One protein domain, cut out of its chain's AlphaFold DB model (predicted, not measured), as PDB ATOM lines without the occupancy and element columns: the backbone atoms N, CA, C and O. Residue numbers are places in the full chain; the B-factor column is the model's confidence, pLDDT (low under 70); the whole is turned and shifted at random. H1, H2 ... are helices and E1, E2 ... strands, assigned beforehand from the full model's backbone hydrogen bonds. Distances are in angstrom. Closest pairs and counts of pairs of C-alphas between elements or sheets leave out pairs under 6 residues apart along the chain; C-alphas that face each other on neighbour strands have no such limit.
ATOM      1  N   HIS A  31     -24.584  86.074  -1.109       95.44
ATOM      2  CA  HIS A  31     -24.917  87.433  -0.692       95.44
ATOM      3  C   HIS A  31     -24.472  88.437  -1.755       95.44
ATOM      4  O   HIS A  31     -23.535  88.198  -2.520       95.44
ATOM      5  N   LYS A  32     -25.143  89.587  -1.787       96.44
ATOM      6  CA  LYS A  32     -24.803  90.734  -2.630       96.44
ATOM      7  C   LYS A  32     -24.797  92.012  -1.802       96.44
ATOM      8  O   LYS A  32     -25.577  92.162  -0.863       96.44
ATOM      9  N   THR A  33     -23.955  92.963  -2.189       97.88
ATOM     10  CA  THR A  33     -23.938  94.303  -1.593       97.88
ATOM     11  C   THR A  33     -24.796  95.257  -2.416       97.88
ATOM     12  O   THR A  33     -24.670  95.317  -3.638       97.88
ATOM     13  N   VAL A  34     -25.656  96.021  -1.746       97.38
ATOM     14  CA  VAL A  34     -26.461  97.100  -2.330       97.38
ATOM     15  C   VAL A  34     -26.133  98.396  -1.593       97.38
ATOM     16  O   VAL A  34     -26.006  98.390  -0.371       97.38
ATOM     17  N   THR A  35     -25.994  99.504  -2.320       98.12
ATOM     18  CA  THR A  35     -25.886 100.840  -1.719       98.12
ATOM     19  C   THR A  35     -27.271 101.475  -1.674       98.12
ATOM     20  O   THR A  35     -27.934 101.568  -2.708       98.12
ATOM     21  N   ASP A  36     -27.724 101.871  -0.486       96.06
ATOM     22  CA  ASP A  36     -29.028 102.505  -0.302       96.06
ATOM     23  C   ASP A  36     -29.023 103.999  -0.682       96.06
ATOM     24  O   ASP A  36     -28.012 104.571  -1.102       96.06
ATOM     25  N   MET A  37     -30.173 104.659  -0.530       95.62
ATOM     26  CA  MET A  37     -30.311 106.088  -0.841       95.62
ATOM     27  C   MET A  37     -29.598 107.014   0.161       95.62
ATOM     28  O   MET A  37     -29.457 108.202  -0.120       95.62
ATOM     29  N   LEU A  38     -29.153 106.499   1.312       97.50
ATOM     30  CA  LEU A  38     -28.327 107.217   2.290       97.50
ATOM     31  C   LEU A  38     -26.823 107.039   2.010       97.50
ATOM     32  O   LEU A  38     -25.995 107.618   2.714       97.50
ATOM     33  N   GLY A  39     -26.461 106.265   0.983       98.06
ATOM     34  CA  GLY A  39     -25.078 105.954   0.634       98.06
ATOM     35  C   GLY A  39     -24.460 104.848   1.490       98.06
ATOM     36  O   GLY A  39     -23.242 104.674   1.461       98.06
ATOM     37  N   LEU A  40     -25.263 104.100   2.253       98.25
ATOM     38  CA  LEU A  40     -24.790 102.993   3.079       98.25
ATOM     39  C   LEU A  40     -24.737 101.702   2.264       98.25
ATOM     40  O   LEU A  40     -25.679 101.356   1.552       98.25
ATOM     41  N   SER A  41     -23.634 100.965   2.394       98.19
ATOM     42  CA  SER A  41     -23.480  99.635   1.801       98.19
ATOM     43  C   SER A  41     -24.058  98.577   2.732       98.19
ATOM     44  O   SER A  41     -23.575  98.399   3.849       98.19
ATOM     45  N   VAL A  42     -25.069  97.860   2.252       97.50
ATOM     46  CA  VAL A  42     -25.772  96.806   2.987       97.50
ATOM     47  C   VAL A  42     -25.584  95.481   2.262       97.50
ATOM     48  O   VAL A  42     -25.758  95.391   1.047       97.50
ATOM     49  N   GLU A  43     -25.219  94.447   3.009       97.56
ATOM     50  CA  GLU A  43     -25.148  93.079   2.505       97.56
ATOM     51  C   GLU A  43     -26.505  92.393   2.689       97.56
ATOM     52  O   GLU A  43     -27.087  92.424   3.774       97.56
ATOM     53  N   VAL A  44     -27.028  91.798   1.619       96.38
ATOM     54  CA  VAL A  44     -28.309  91.081   1.617       96.38
ATOM     55  C   VAL A  44     -28.160  89.737   0.909       96.38
ATOM     56  O   VAL A  44     -27.326  89.624   0.005       96.38
ATOM     57  N   PRO A  45     -28.991  88.732   1.231       95.69
ATOM     58  CA  PRO A  45     -29.038  87.500   0.458       95.69
ATOM     59  C   PRO A  45     -29.301  87.780  -1.026       95.69
ATOM     60  O   PRO A  45     -30.126  88.627  -1.390       95.69
ATOM     61  N   SER A  46     -28.626  87.046  -1.905       94.75
ATOM     62  CA  SER A  46     -28.837  87.125  -3.352       94.75
ATOM     63  C   SER A  46     -30.271  86.747  -3.725       94.75
ATOM     64  O   SER A  46     -30.853  87.372  -4.617       94.75
ATOM     65  N   ASN A  47     -30.863  85.802  -2.985       94.94
ATOM     66  CA  ASN A  47     -32.271  85.439  -3.068       94.94
ATOM     67  C   ASN A  47     -33.026  85.838  -1.788       94.94
ATOM     68  O   ASN A  47     -32.959  85.157  -0.770       94.94
ATOM     69  N   ILE A  48     -33.759  86.948  -1.844       95.75
ATOM     70  CA  ILE A  48     -34.557  87.446  -0.717       95.75
ATOM     71  C   ILE A  48     -35.900  86.719  -0.706       95.75
ATOM     72  O   ILE A  48     -36.657  86.866  -1.662       95.75
ATOM     73  N   GLU A  49     -36.220  85.991   0.365       96.62
ATOM     74  CA  GLU A  49     -37.486  85.238   0.488       96.62
ATOM     75  C   GLU A  49     -38.475  85.830   1.496       96.62
ATOM     76  O   GLU A  49     -39.650  85.476   1.500       96.62
ATOM     77  N   ARG A  50     -38.014  86.724   2.375       97.44
ATOM     78  CA  ARG A  50     -38.845  87.338   3.415       97.44
ATOM     79  C   ARG A  50     -38.505  88.810   3.551       97.44
ATOM     80  O   ARG A  50     -37.341  89.158   3.728       97.44
ATOM     81  N   VAL A  51     -39.527  89.651   3.496       96.94
ATOM     82  CA  VAL A  51     -39.419  91.107   3.569       96.94
ATOM     83  C   VAL A  51     -40.357  91.623   4.650       96.94
ATOM     84  O   VAL A  51     -41.530  91.255   4.705       96.94
ATOM     85  N   VAL A  52     -39.828  92.488   5.509       96.62
ATOM     86  CA  VAL A  52     -40.633  93.374   6.351       96.62
ATOM     87  C   VAL A  52     -40.666  94.724   5.645       96.62
ATOM     88  O   VAL A  52     -39.612  95.336   5.472       96.62
ATOM     89  N   ALA A  53     -41.844  95.160   5.205       95.00
ATOM     90  CA  ALA A  53     -42.020  96.468   4.575       95.00
ATOM     91  C   ALA A  53     -42.295  97.509   5.667       95.00
ATOM     92  O   ALA A  53     -43.208  97.325   6.468       95.00
ATOM     93  N   ILE A  54     -41.456  98.544   5.765       93.88
ATOM     94  CA  ILE A  54     -41.554  99.584   6.803       93.88
ATOM     95  C   ILE A  54     -41.866 100.915   6.132       93.88
ATOM     96  O   ILE A  54     -40.991 101.757   5.937       93.88
ATOM     97  N   ASP A  55     -43.133 101.062   5.766       90.88
ATOM     98  CA  ASP A  55     -43.721 102.255   5.173       90.88
ATOM     99  C   ASP A  55     -45.263 102.146   5.204       90.88
ATOM    100  O   ASP A  55     -45.819 101.270   5.869       90.88
ATOM    101  N   ASP A  56     -45.959 103.059   4.521       91.12
ATOM    102  CA  ASP A  56     -47.425 103.166   4.513       91.12
ATOM    103  C   ASP A  56     -48.072 102.705   3.182       91.12
ATOM    104  O   ASP A  56     -49.102 103.243   2.758       91.12
ATOM    105  N   GLY A  57     -47.506 101.700   2.502       91.62
ATOM    106  CA  GLY A  57     -48.066 101.096   1.279       91.62
ATOM    107  C   GLY A  57     -47.245 101.336   0.001       91.62
ATOM    108  O   GLY A  57     -47.568 100.830  -1.074       91.62
ATOM    109  N   PHE A  58     -46.185 102.127   0.058       93.62
ATOM    110  CA  PHE A  58     -45.304 102.350  -1.079       93.62
ATOM    111  C   PHE A  58     -44.522 101.088  -1.474       93.62
ATOM    112  O   PHE A  58     -44.571 100.689  -2.643       93.62
ATOM    113  N   VAL A  59     -43.815 100.440  -0.541       95.38
ATOM    114  CA  VAL A  59     -42.992  99.260  -0.866       95.38
ATOM    115  C   VAL A  59     -43.884  98.077  -1.209       95.38
ATOM    116  O   VAL A  59     -43.630  97.393  -2.201       95.38
ATOM    117  N   GLU A  60     -44.965  97.868  -0.460       96.19
ATOM    118  CA  GLU A  60     -45.935  96.811  -0.735       96.19
ATOM    119  C   GLU A  60     -46.547  96.990  -2.131       96.19
ATOM    120  O   GLU A  60     -46.616  96.035  -2.906       96.19
ATOM    121  N   GLY A  61     -46.909  98.222  -2.507       95.69
ATOM    122  CA  GLY A  61     -47.417  98.538  -3.842       95.69
ATOM    123  C   GLY A  61     -46.414  98.237  -4.966       95.69
ATOM    124  O   GLY A  61     -46.794  97.702  -6.012       95.69
ATOM    125  N   ILE A  62     -45.124  98.519  -4.757       96.88
ATOM    126  CA  ILE A  62     -44.063  98.158  -5.713       96.88
ATOM    127  C   ILE A  62     -43.920  96.638  -5.814       96.88
ATOM    128  O   ILE A  62     -43.863  96.099  -6.922       96.88
ATOM    129  N   MET A  63     -43.890  95.934  -4.681       97.31
ATOM    130  CA  MET A  63     -43.769  94.476  -4.653       97.31
ATOM    131  C   MET A  63     -44.952  93.791  -5.344       97.31
ATOM    132  O   MET A  63     -44.736  92.850  -6.108       97.31
ATOM    133  N   TYR A  64     -46.169  94.314  -5.168       97.19
ATOM    134  CA  TYR A  64     -47.354  93.892  -5.914       97.19
ATOM    135  C   TYR A  64     -47.182  94.084  -7.421       97.19
ATOM    136  O   TYR A  64     -47.420  93.173  -8.212       97.19
ATOM    137  N   ARG A  65     -46.712  95.264  -7.846       97.31
ATOM    138  CA  ARG A  65     -46.511  95.557  -9.271       97.31
ATOM    139  C   ARG A  65     -45.477  94.634  -9.921       97.31
ATOM    140  O   ARG A  65     -45.612  94.320 -11.104       97.31
ATOM    141  N   LEU A  66     -44.462  94.226  -9.164       97.56
ATOM    142  CA  LEU A  66     -43.415  93.303  -9.597       97.56
ATOM    143  C   LEU A  66     -43.816  91.822  -9.473       97.56
ATOM    144  O   LEU A  66     -43.057  90.966  -9.922       97.56
ATOM    145  N   GLY A  67     -44.984  91.510  -8.901       97.38
ATOM    146  CA  GLY A  67     -45.468  90.138  -8.730       97.38
ATOM    147  C   GLY A  67     -44.697  89.337  -7.679       97.38
ATOM    148  O   GLY A  67     -44.559  88.125  -7.816       97.38
ATOM    149  N   ILE A  68     -44.144  90.011  -6.666       97.75
ATOM    150  CA  ILE A  68     -43.334  89.405  -5.594       97.75
ATOM    151  C   ILE A  68     -43.895  89.684  -4.193       97.75
ATOM    152  O   ILE A  68     -43.187  89.514  -3.200       97.75
ATOM    153  N   GLN A  69     -45.148  90.133  -4.099       96.62
ATOM    154  CA  GLN A  69     -45.813  90.479  -2.837       96.62
ATOM    155  C   GLN A  69     -45.866  89.330  -1.825       96.62
ATOM    156  O   GLN A  69     -45.842  89.574  -0.623       96.62
ATOM    157  N   ASP A  70     -45.832  88.081  -2.290       97.19
ATOM    158  CA  ASP A  70     -45.879  86.879  -1.446       97.19
ATOM    159  C   ASP A  70     -44.673  86.775  -0.487       97.19
ATOM    160  O   ASP A  70     -44.687  85.998   0.467       97.19
ATOM    161  N   LYS A  71     -43.623  87.574  -0.721       98.00
ATOM    162  CA  LYS A  71     -42.435  87.674   0.137       98.00
ATOM    163  C   LYS A  71     -42.643  88.574   1.358       98.00
ATOM    164  O   LYS A  71     -41.786  88.590   2.242       98.00
ATOM    165  N   ILE A  72     -43.728  89.348   1.419       97.44
ATOM    166  CA  ILE A  72     -44.024  90.232   2.552       97.44
ATOM    167  C   ILE A  72     -44.494  89.377   3.732       97.44
ATOM    168  O   ILE A  72     -45.504  88.684   3.652       97.44
ATOM    169  N   VAL A  73     -43.763  89.435   4.847       97.75
ATOM    170  CA  VAL A  73     -44.066  88.638   6.051       97.75
ATOM    171  C   VAL A  73     -44.539  89.471   7.241       97.75
ATOM    172  O   VAL A  73     -45.111  88.916   8.177       97.75
ATOM    173  N   ALA A  74     -44.305  90.785   7.227       96.88
ATOM    174  CA  ALA A  74     -44.754  91.719   8.258       96.88
ATOM    175  C   ALA A  74     -44.757  93.162   7.730       96.88
ATOM    176  O   ALA A  74     -44.073  93.464   6.749       96.88
ATOM    177  N   LEU A  75     -45.489  94.036   8.422       96.00
ATOM    178  CA  LEU A  75     -45.618  95.458   8.099       96.00
ATOM    179  C   LEU A  75     -45.033  96.335   9.216       96.00
ATOM    180  O   LEU A  75     -45.077  95.976  10.397       96.00
ATOM    181  N   GLY A  76     -44.524  97.505   8.848       93.31
ATOM    182  CA  GLY A  76     -44.034  98.526   9.772       93.31
ATOM    183  C   GLY A  76     -45.106  99.504  10.244       93.31
ATOM    184  O   GLY A  76     -44.850 100.255  11.173       93.31
ATOM    185  N   ALA A  77     -46.296  99.490   9.644       89.88
ATOM    186  CA  ALA A  77     -47.416 100.328  10.048       89.88
ATOM    187  C   ALA A  77     -48.750  99.577   9.886       89.88
ATOM    188  O   ALA A  77     -48.868  98.677   9.048       89.88
ATOM    189  N   PRO A  78     -49.804  99.934  10.644       91.12
ATOM    190  CA  PRO A  78     -51.119  99.307  10.522       91.12
ATOM    191  C   PRO A  78     -51.931  99.825   9.317       91.12
ATOM    192  O   PRO A  78     -53.151  99.644   9.289       91.12
ATOM    193  N   CYS A  79     -51.272 100.430   8.318       88.12
ATOM    194  CA  CYS A  79     -51.864 101.047   7.125       88.12
ATOM    195  C   CYS A  79     -52.809 100.106   6.359       88.12
ATOM    196  O   CYS A  79     -53.840 100.535   5.844       88.12
ATOM    197  N   CYS A  80     -52.494  98.806   6.346       91.94
ATOM    198  CA  CYS A  80     -53.304  97.777   5.700       91.94
ATOM    199  C   CYS A  80     -54.234  97.018   6.661       91.94
ATOM    200  O   CYS A  80     -55.002  96.167   6.218       91.94
ATOM    201  N   LYS A  81     -54.195  97.301   7.969       89.56
ATOM    202  CA  LYS A  81     -55.083  96.676   8.963       89.56
ATOM    203  C   LYS A  81     -56.338  97.488   9.199       89.56
ATOM    204  O   LYS A  81     -57.441  96.943   9.192       89.56
ATOM    205  N   ASN A  82     -56.161  98.785   9.397       88.44
ATOM    206  CA  ASN A  82     -57.233  99.650   9.852       88.44
ATOM    207  C   ASN A  82     -58.065 100.167   8.678       88.44
ATOM    208  O   ASN A  82     -57.616 100.182   7.530       88.44
ATOM    209  N   ASP A  83     -59.292 100.557   8.991       91.44
ATOM    210  CA  ASP A  83     -60.038 101.521   8.192       91.44
ATOM    211  C   ASP A  83     -59.915 102.884   8.878       91.44
ATOM    212  O   ASP A  83     -59.709 102.965  10.094       91.44
ATOM    213  N   TYR A  84     -59.997 103.948   8.091       90.56
ATOM    214  CA  TYR A  84     -59.708 105.304   8.534       90.56
ATOM    215  C   TYR A  84     -60.917 106.207   8.345       90.56
ATOM    216  O   TYR A  84     -61.415 106.390   7.234       90.56
ATOM    217  N   ASP A  85     -61.351 106.812   9.440       94.44
ATOM    218  CA  ASP A  85     -62.368 107.850   9.428       94.44
ATOM    219  C   ASP A  85     -61.689 109.220   9.464       94.44
ATOM    220  O   ASP A  85     -60.781 109.452  10.263       94.44
ATOM    221  N   TYR A  86     -62.155 110.140   8.626       92.81
ATOM    222  CA  TYR A  86     -61.641 111.503   8.554       92.81
ATOM    223  C   TYR A  86     -62.780 112.488   8.771       92.81
ATOM    224  O   TYR A  86     -63.870 112.316   8.232       92.81
ATOM    225  N   SER A  87     -62.512 113.542   9.531       95.25
ATOM    226  CA  SER A  87     -63.418 114.675   9.688       95.25
ATOM    227  C   SER A  87     -62.644 115.950   9.411       95.25
ATOM    228  O   SER A  87     -61.554 116.137   9.957       95.25
ATOM    229  N   PHE A  88     -63.188 116.817   8.567       95.19
ATOM    230  CA  PHE A  88     -62.585 118.108   8.255       95.19
ATOM    231  C   PHE A  88     -63.646 119.176   8.009       95.19
ATOM    232  O   PHE A  88     -64.795 118.881   7.680       95.19
ATOM    233  N   GLU A  89     -63.251 120.429   8.202       97.44
ATOM    234  CA  GLU A  89     -64.073 121.591   7.880       97.44
ATOM    235  C   GLU A  89     -63.952 121.901   6.385       97.44
ATOM    236  O   GLU A  89     -62.858 121.882   5.809       97.44
ATOM    237  N   THR A  90     -65.081 122.140   5.735       95.25
ATOM    238  CA  THR A  90     -65.154 122.538   4.331       95.25
ATOM    239  C   THR A  90     -64.956 124.044   4.190       95.25
ATOM    240  O   THR A  90     -65.006 124.810   5.148       95.25
ATOM    241  N   VAL A  91     -64.759 124.504   2.953       96.50
ATOM    242  CA  VAL A  91     -64.482 125.921   2.657       96.50
ATOM    243  C   VAL A  91     -65.631 126.858   3.071       96.50
ATOM    244  O   VAL A  91     -65.409 128.046   3.279       96.50
ATOM    245  N   ASP A  92     -66.856 126.337   3.192       96.62
ATOM    246  CA  ASP A  92     -68.045 127.074   3.640       96.62
ATOM    247  C   ASP A  92     -68.302 126.988   5.159       96.62
ATOM    248  O   ASP A  92     -69.317 127.495   5.637       96.62
ATOM    249  N   GLY A  93     -67.386 126.380   5.922       95.75
ATOM    250  CA  GLY A  93     -67.471 126.249   7.378       95.75
ATOM    251  C   GLY A  93     -68.362 125.105   7.870       95.75
ATOM    252  O   GLY A  93     -68.603 124.987   9.072       95.75
ATOM    253  N   SER A  94     -68.881 124.259   6.971       96.81
ATOM    254  CA  SER A  94     -69.576 123.032   7.367       96.81
ATOM    255  C   SER A  94     -68.588 121.904   7.703       96.81
ATOM    256  O   SER A  94     -67.407 121.949   7.367       96.81
ATOM    257  N   SER A  95     -69.045 120.889   8.441       96.62
ATOM    258  CA  SER A  95     -68.229 119.714   8.759       96.62
ATOM    259  C   SER A  95     -68.540 118.589   7.778       96.62
ATOM    260  O   SER A  95     -69.708 118.283   7.530       96.62
ATOM    261  N   TYR A  96     -67.494 117.969   7.234       96.50
ATOM    262  CA  TYR A  96     -67.594 116.780   6.401       96.50
ATOM    263  C   TYR A  96     -66.925 115.592   7.091       96.50
ATOM    264  O   TYR A  96     -65.769 115.678   7.510       96.50
ATOM    265  N   GLU A  97     -67.642 114.470   7.146       96.94
ATOM    266  CA  GLU A  97     -67.116 113.191   7.613       96.94
ATOM    267  C   GLU A  97     -66.982 112.204   6.451       96.94
ATOM    268  O   GLU A  97     -67.945 111.910   5.739       96.94
ATOM    269  N   PHE A  98     -65.787 111.638   6.306       94.38
ATOM    270  CA  PHE A  98     -65.535 110.463   5.488       94.38
ATOM    271  C   PHE A  98     -65.346 109.245   6.388       94.38
ATOM    272  O   PHE A  98     -64.574 109.287   7.346       94.38
ATOM    273  N   LYS A  99     -66.040 108.154   6.068       95.06
ATOM    274  CA  LYS A  99     -66.028 106.912   6.846       95.06
ATOM    275  C   LYS A  99     -65.474 105.759   6.030       95.06
ATOM    276  O   LYS A  99     -65.709 105.694   4.824       95.06
ATOM    277  N   ASN A 100     -64.827 104.815   6.711       92.19
ATOM    278  CA  ASN A 100     -64.309 103.578   6.114       92.19
ATOM    279  C   ASN A 100     -63.270 103.818   5.003       92.19
ATOM    280  O   ASN A 100     -63.260 103.133   3.977       92.19
ATOM    281  N   GLY A 101     -62.403 104.814   5.179       91.88
ATOM    282  CA  GLY A 101     -61.291 105.052   4.272       91.88
ATOM    283  C   GLY A 101     -60.294 103.906   4.283       91.88
ATOM    284  O   GLY A 101     -59.942 103.375   5.333       91.88
ATOM    285  N   MET A 102     -59.846 103.523   3.092       90.94
ATOM    286  CA  MET A 102     -59.034 102.333   2.888       90.94
ATOM    287  C   MET A 102     -57.739 102.687   2.167       90.94
ATOM    288  O   MET A 102     -57.762 103.380   1.148       90.94
ATOM    289  N   ASN A 103     -56.613 102.168   2.660       92.31
ATOM    290  CA  ASN A 103     -55.358 102.237   1.921       92.31
ATOM    291  C   ASN A 103     -55.514 101.474   0.584       92.31
ATOM    292  O   ASN A 103     -55.947 100.319   0.603       92.31
ATOM    293  N   PRO A 104     -55.156 102.058  -0.577       92.62
ATOM    294  CA  PRO A 104     -55.270 101.381  -1.872       92.62
ATOM    295  C   PRO A 104     -54.566 100.021  -1.922       92.62
ATOM    296  O   PRO A 104     -55.028  99.100  -2.589       92.62
ATOM    297  N   VAL A 105     -53.476  99.865  -1.176       94.62
ATOM    298  CA  VAL A 105     -52.738  98.606  -1.073       94.62
ATOM    299  C   VAL A 105     -53.542  97.536  -0.343       94.62
ATOM    300  O   VAL A 105     -53.556  96.397  -0.795       94.62
ATOM    301  N   LYS A 106     -54.294  97.894   0.706       94.44
ATOM    302  CA  LYS A 106     -55.233  96.973   1.372       94.44
ATOM    303  C   LYS A 106     -56.304  96.467   0.407       94.44
ATOM    304  O   LYS A 106     -56.702  95.311   0.493       94.44
ATOM    305  N   TYR A 107     -56.762  97.314  -0.514       93.44
ATOM    306  CA  TYR A 107     -57.726  96.907  -1.536       93.44
ATOM    307  C   TYR A 107     -57.119  95.916  -2.544       93.44
ATOM    308  O   TYR A 107     -57.774  94.949  -2.926       93.44
ATOM    309  N   LEU A 108     -55.872  96.144  -2.966       94.69
ATOM    310  CA  LEU A 108     -55.173  95.286  -3.931       94.69
ATOM    311  C   LEU A 108     -54.679  93.965  -3.320       94.69
ATOM    312  O   LEU A 108     -54.687  92.945  -4.003       94.69
ATOM    313  N   MET A 109     -54.262  93.992  -2.054       95.50
ATOM    314  CA  MET A 109     -53.684  92.872  -1.305       95.50
ATOM    315  C   MET A 109     -54.346  92.746   0.077       95.50
ATOM    316  O   MET A 109     -53.753  93.089   1.108       95.50
ATOM    317  N   PRO A 110     -55.602  92.276   0.137       94.69
ATOM    318  CA  PRO A 110     -56.367  92.212   1.383       94.69
ATOM    319  C   PRO A 110     -55.745  91.282   2.437       94.69
ATOM    320  O   PRO A 110     -56.004  91.429   3.633       94.69
ATOM    321  N   GLU A 111     -54.909  90.324   2.034       94.88
ATOM    322  CA  GLU A 111     -54.160  89.450   2.938       94.88
ATOM    323  C   GLU A 111     -53.177  90.190   3.851       94.88
ATOM    324  O   GLU A 111     -52.931  89.710   4.962       94.88
ATOM    325  N   LEU A 112     -52.686  91.372   3.461       95.31
ATOM    326  CA  LEU A 112     -51.771  92.162   4.291       95.31
ATOM    327  C   LEU A 112     -52.393  92.555   5.636       95.31
ATOM    328  O   LEU A 112     -51.689  92.645   6.640       95.31
ATOM    329  N   ALA A 113     -53.723  92.683   5.704       94.50
ATOM    330  CA  ALA A 113     -54.447  92.949   6.947       94.50
ATOM    331  C   ALA A 113     -54.236  91.859   8.021       94.50
ATOM    332  O   ALA A 113     -54.430  92.104   9.213       94.50
TER     333      ALA A 113
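This is residues 31 to 113 of the 119 residues of the protein "ABC transporter substrate-binding protein" of Methanothrix sp (UniProt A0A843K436). This is a drawn-out chain with a two-stranded hairpin at each end, E1 with E2 at one and E5 with E6 at the other, and a small cluster between them. The cluster holds a short pair of parallel strands, E3 and E4, the helix H1 near that pair, and two short helices, H2 and H3, in which the printed part ends. The printed part has 83 residues, with six named strands and three named helices in the order E1, E2, E3, H1, E4, E5, E6, H2, H3. The class is mixed, helices and strands, and the three sheets have two strands each, antiparallel in the two hairpins. The whole is elongated, spanning 58 by 30 by 18 A, and only just loose, close to extended, with a radius of gyration of the C-alphas of 17.5 A.

E1, residues 31 to 35, and E2, residues 41 to 45, form a hairpin and are antiparallel, with 148 degrees between their directions. N 32 and O 44, 2.8 A apart, and N 42 and O 34, 2.8 A apart, are within hydrogen-bond range. E3, residues 51 to 53, and E4, residues 72 to 75, are parallel, at 31 degrees. Across this pair N 73 and O 51 are 2.9 A apart and N 53 and O 74 are 3.2 A apart, within hydrogen-bond range. With H1, residues 58 to 65, between them in the chain, E3 and E4 make a strand-helix-strand unit, two parallel neighbour strands joined through a helix, and its crossover is right-handed. The closest C-alphas of E3 and H1 are those of Ala 53 and Val 59, 6.2 A apart. The closest C-alphas of H1 and E4 are those of Glu 60 and Ile 72, 7.6 A apart. E5, residues 84 to 89, and E6, residues 95 to 101, form the second hairpin and are antiparallel, with 166 degrees between their directions. N 84 and O 101, 2.8 A apart, and N 98 and O 86, 2.8 A apart, are within hydrogen-bond range. H2, residues 104 to 108, is close to H1 but not clearly touching it; the closest C-alphas are those of Gly 61 and Val 105, 6.0 A apart. H3, residues 110 to 113, is close to H2 but not clearly touching it; the closest C-alphas are those of Lys 106 and Leu 112, 6.6 A apart. The closest C-alphas of E4 and H3 are those of Leu 75 and Leu 112, 8.0 A apart. E1 and E2 are apart from E3, E4, E5, E6, H1, H2 and H3. E5 is apart from H1, H2 and H3. In H1 and H2 each O i to N i+4 pair is within hydrogen-bond range, while H3 is too short for such a pair.

E1 begins at C-alpha 31, at (-24.917, 87.433, -0.692), and is 13.5 A long from first to last C-alpha; E2 is 13.4 A long. E3 has 3 residues and E4 has 4. H1, the longest helix by residues, starts at C-alpha 58, at (-45.304, 102.350, -1.079), and is 10.7 A long. E5 is 16.9 A long and E6 16.8 A. H2 has 5 residues and H3 has 4, ending at C-alpha 113, at (-54.447, 92.949, 6.947).

The two C-alphas farthest apart are those of His 31 and Asp 92, 58.7 A apart. The printed part has no cut and no long link; the links from H1 to E4 and from E4 to E5 are short, and the other six are tight. The mean pLDDT of the printed part is 95.1, and no printed residue is under 70.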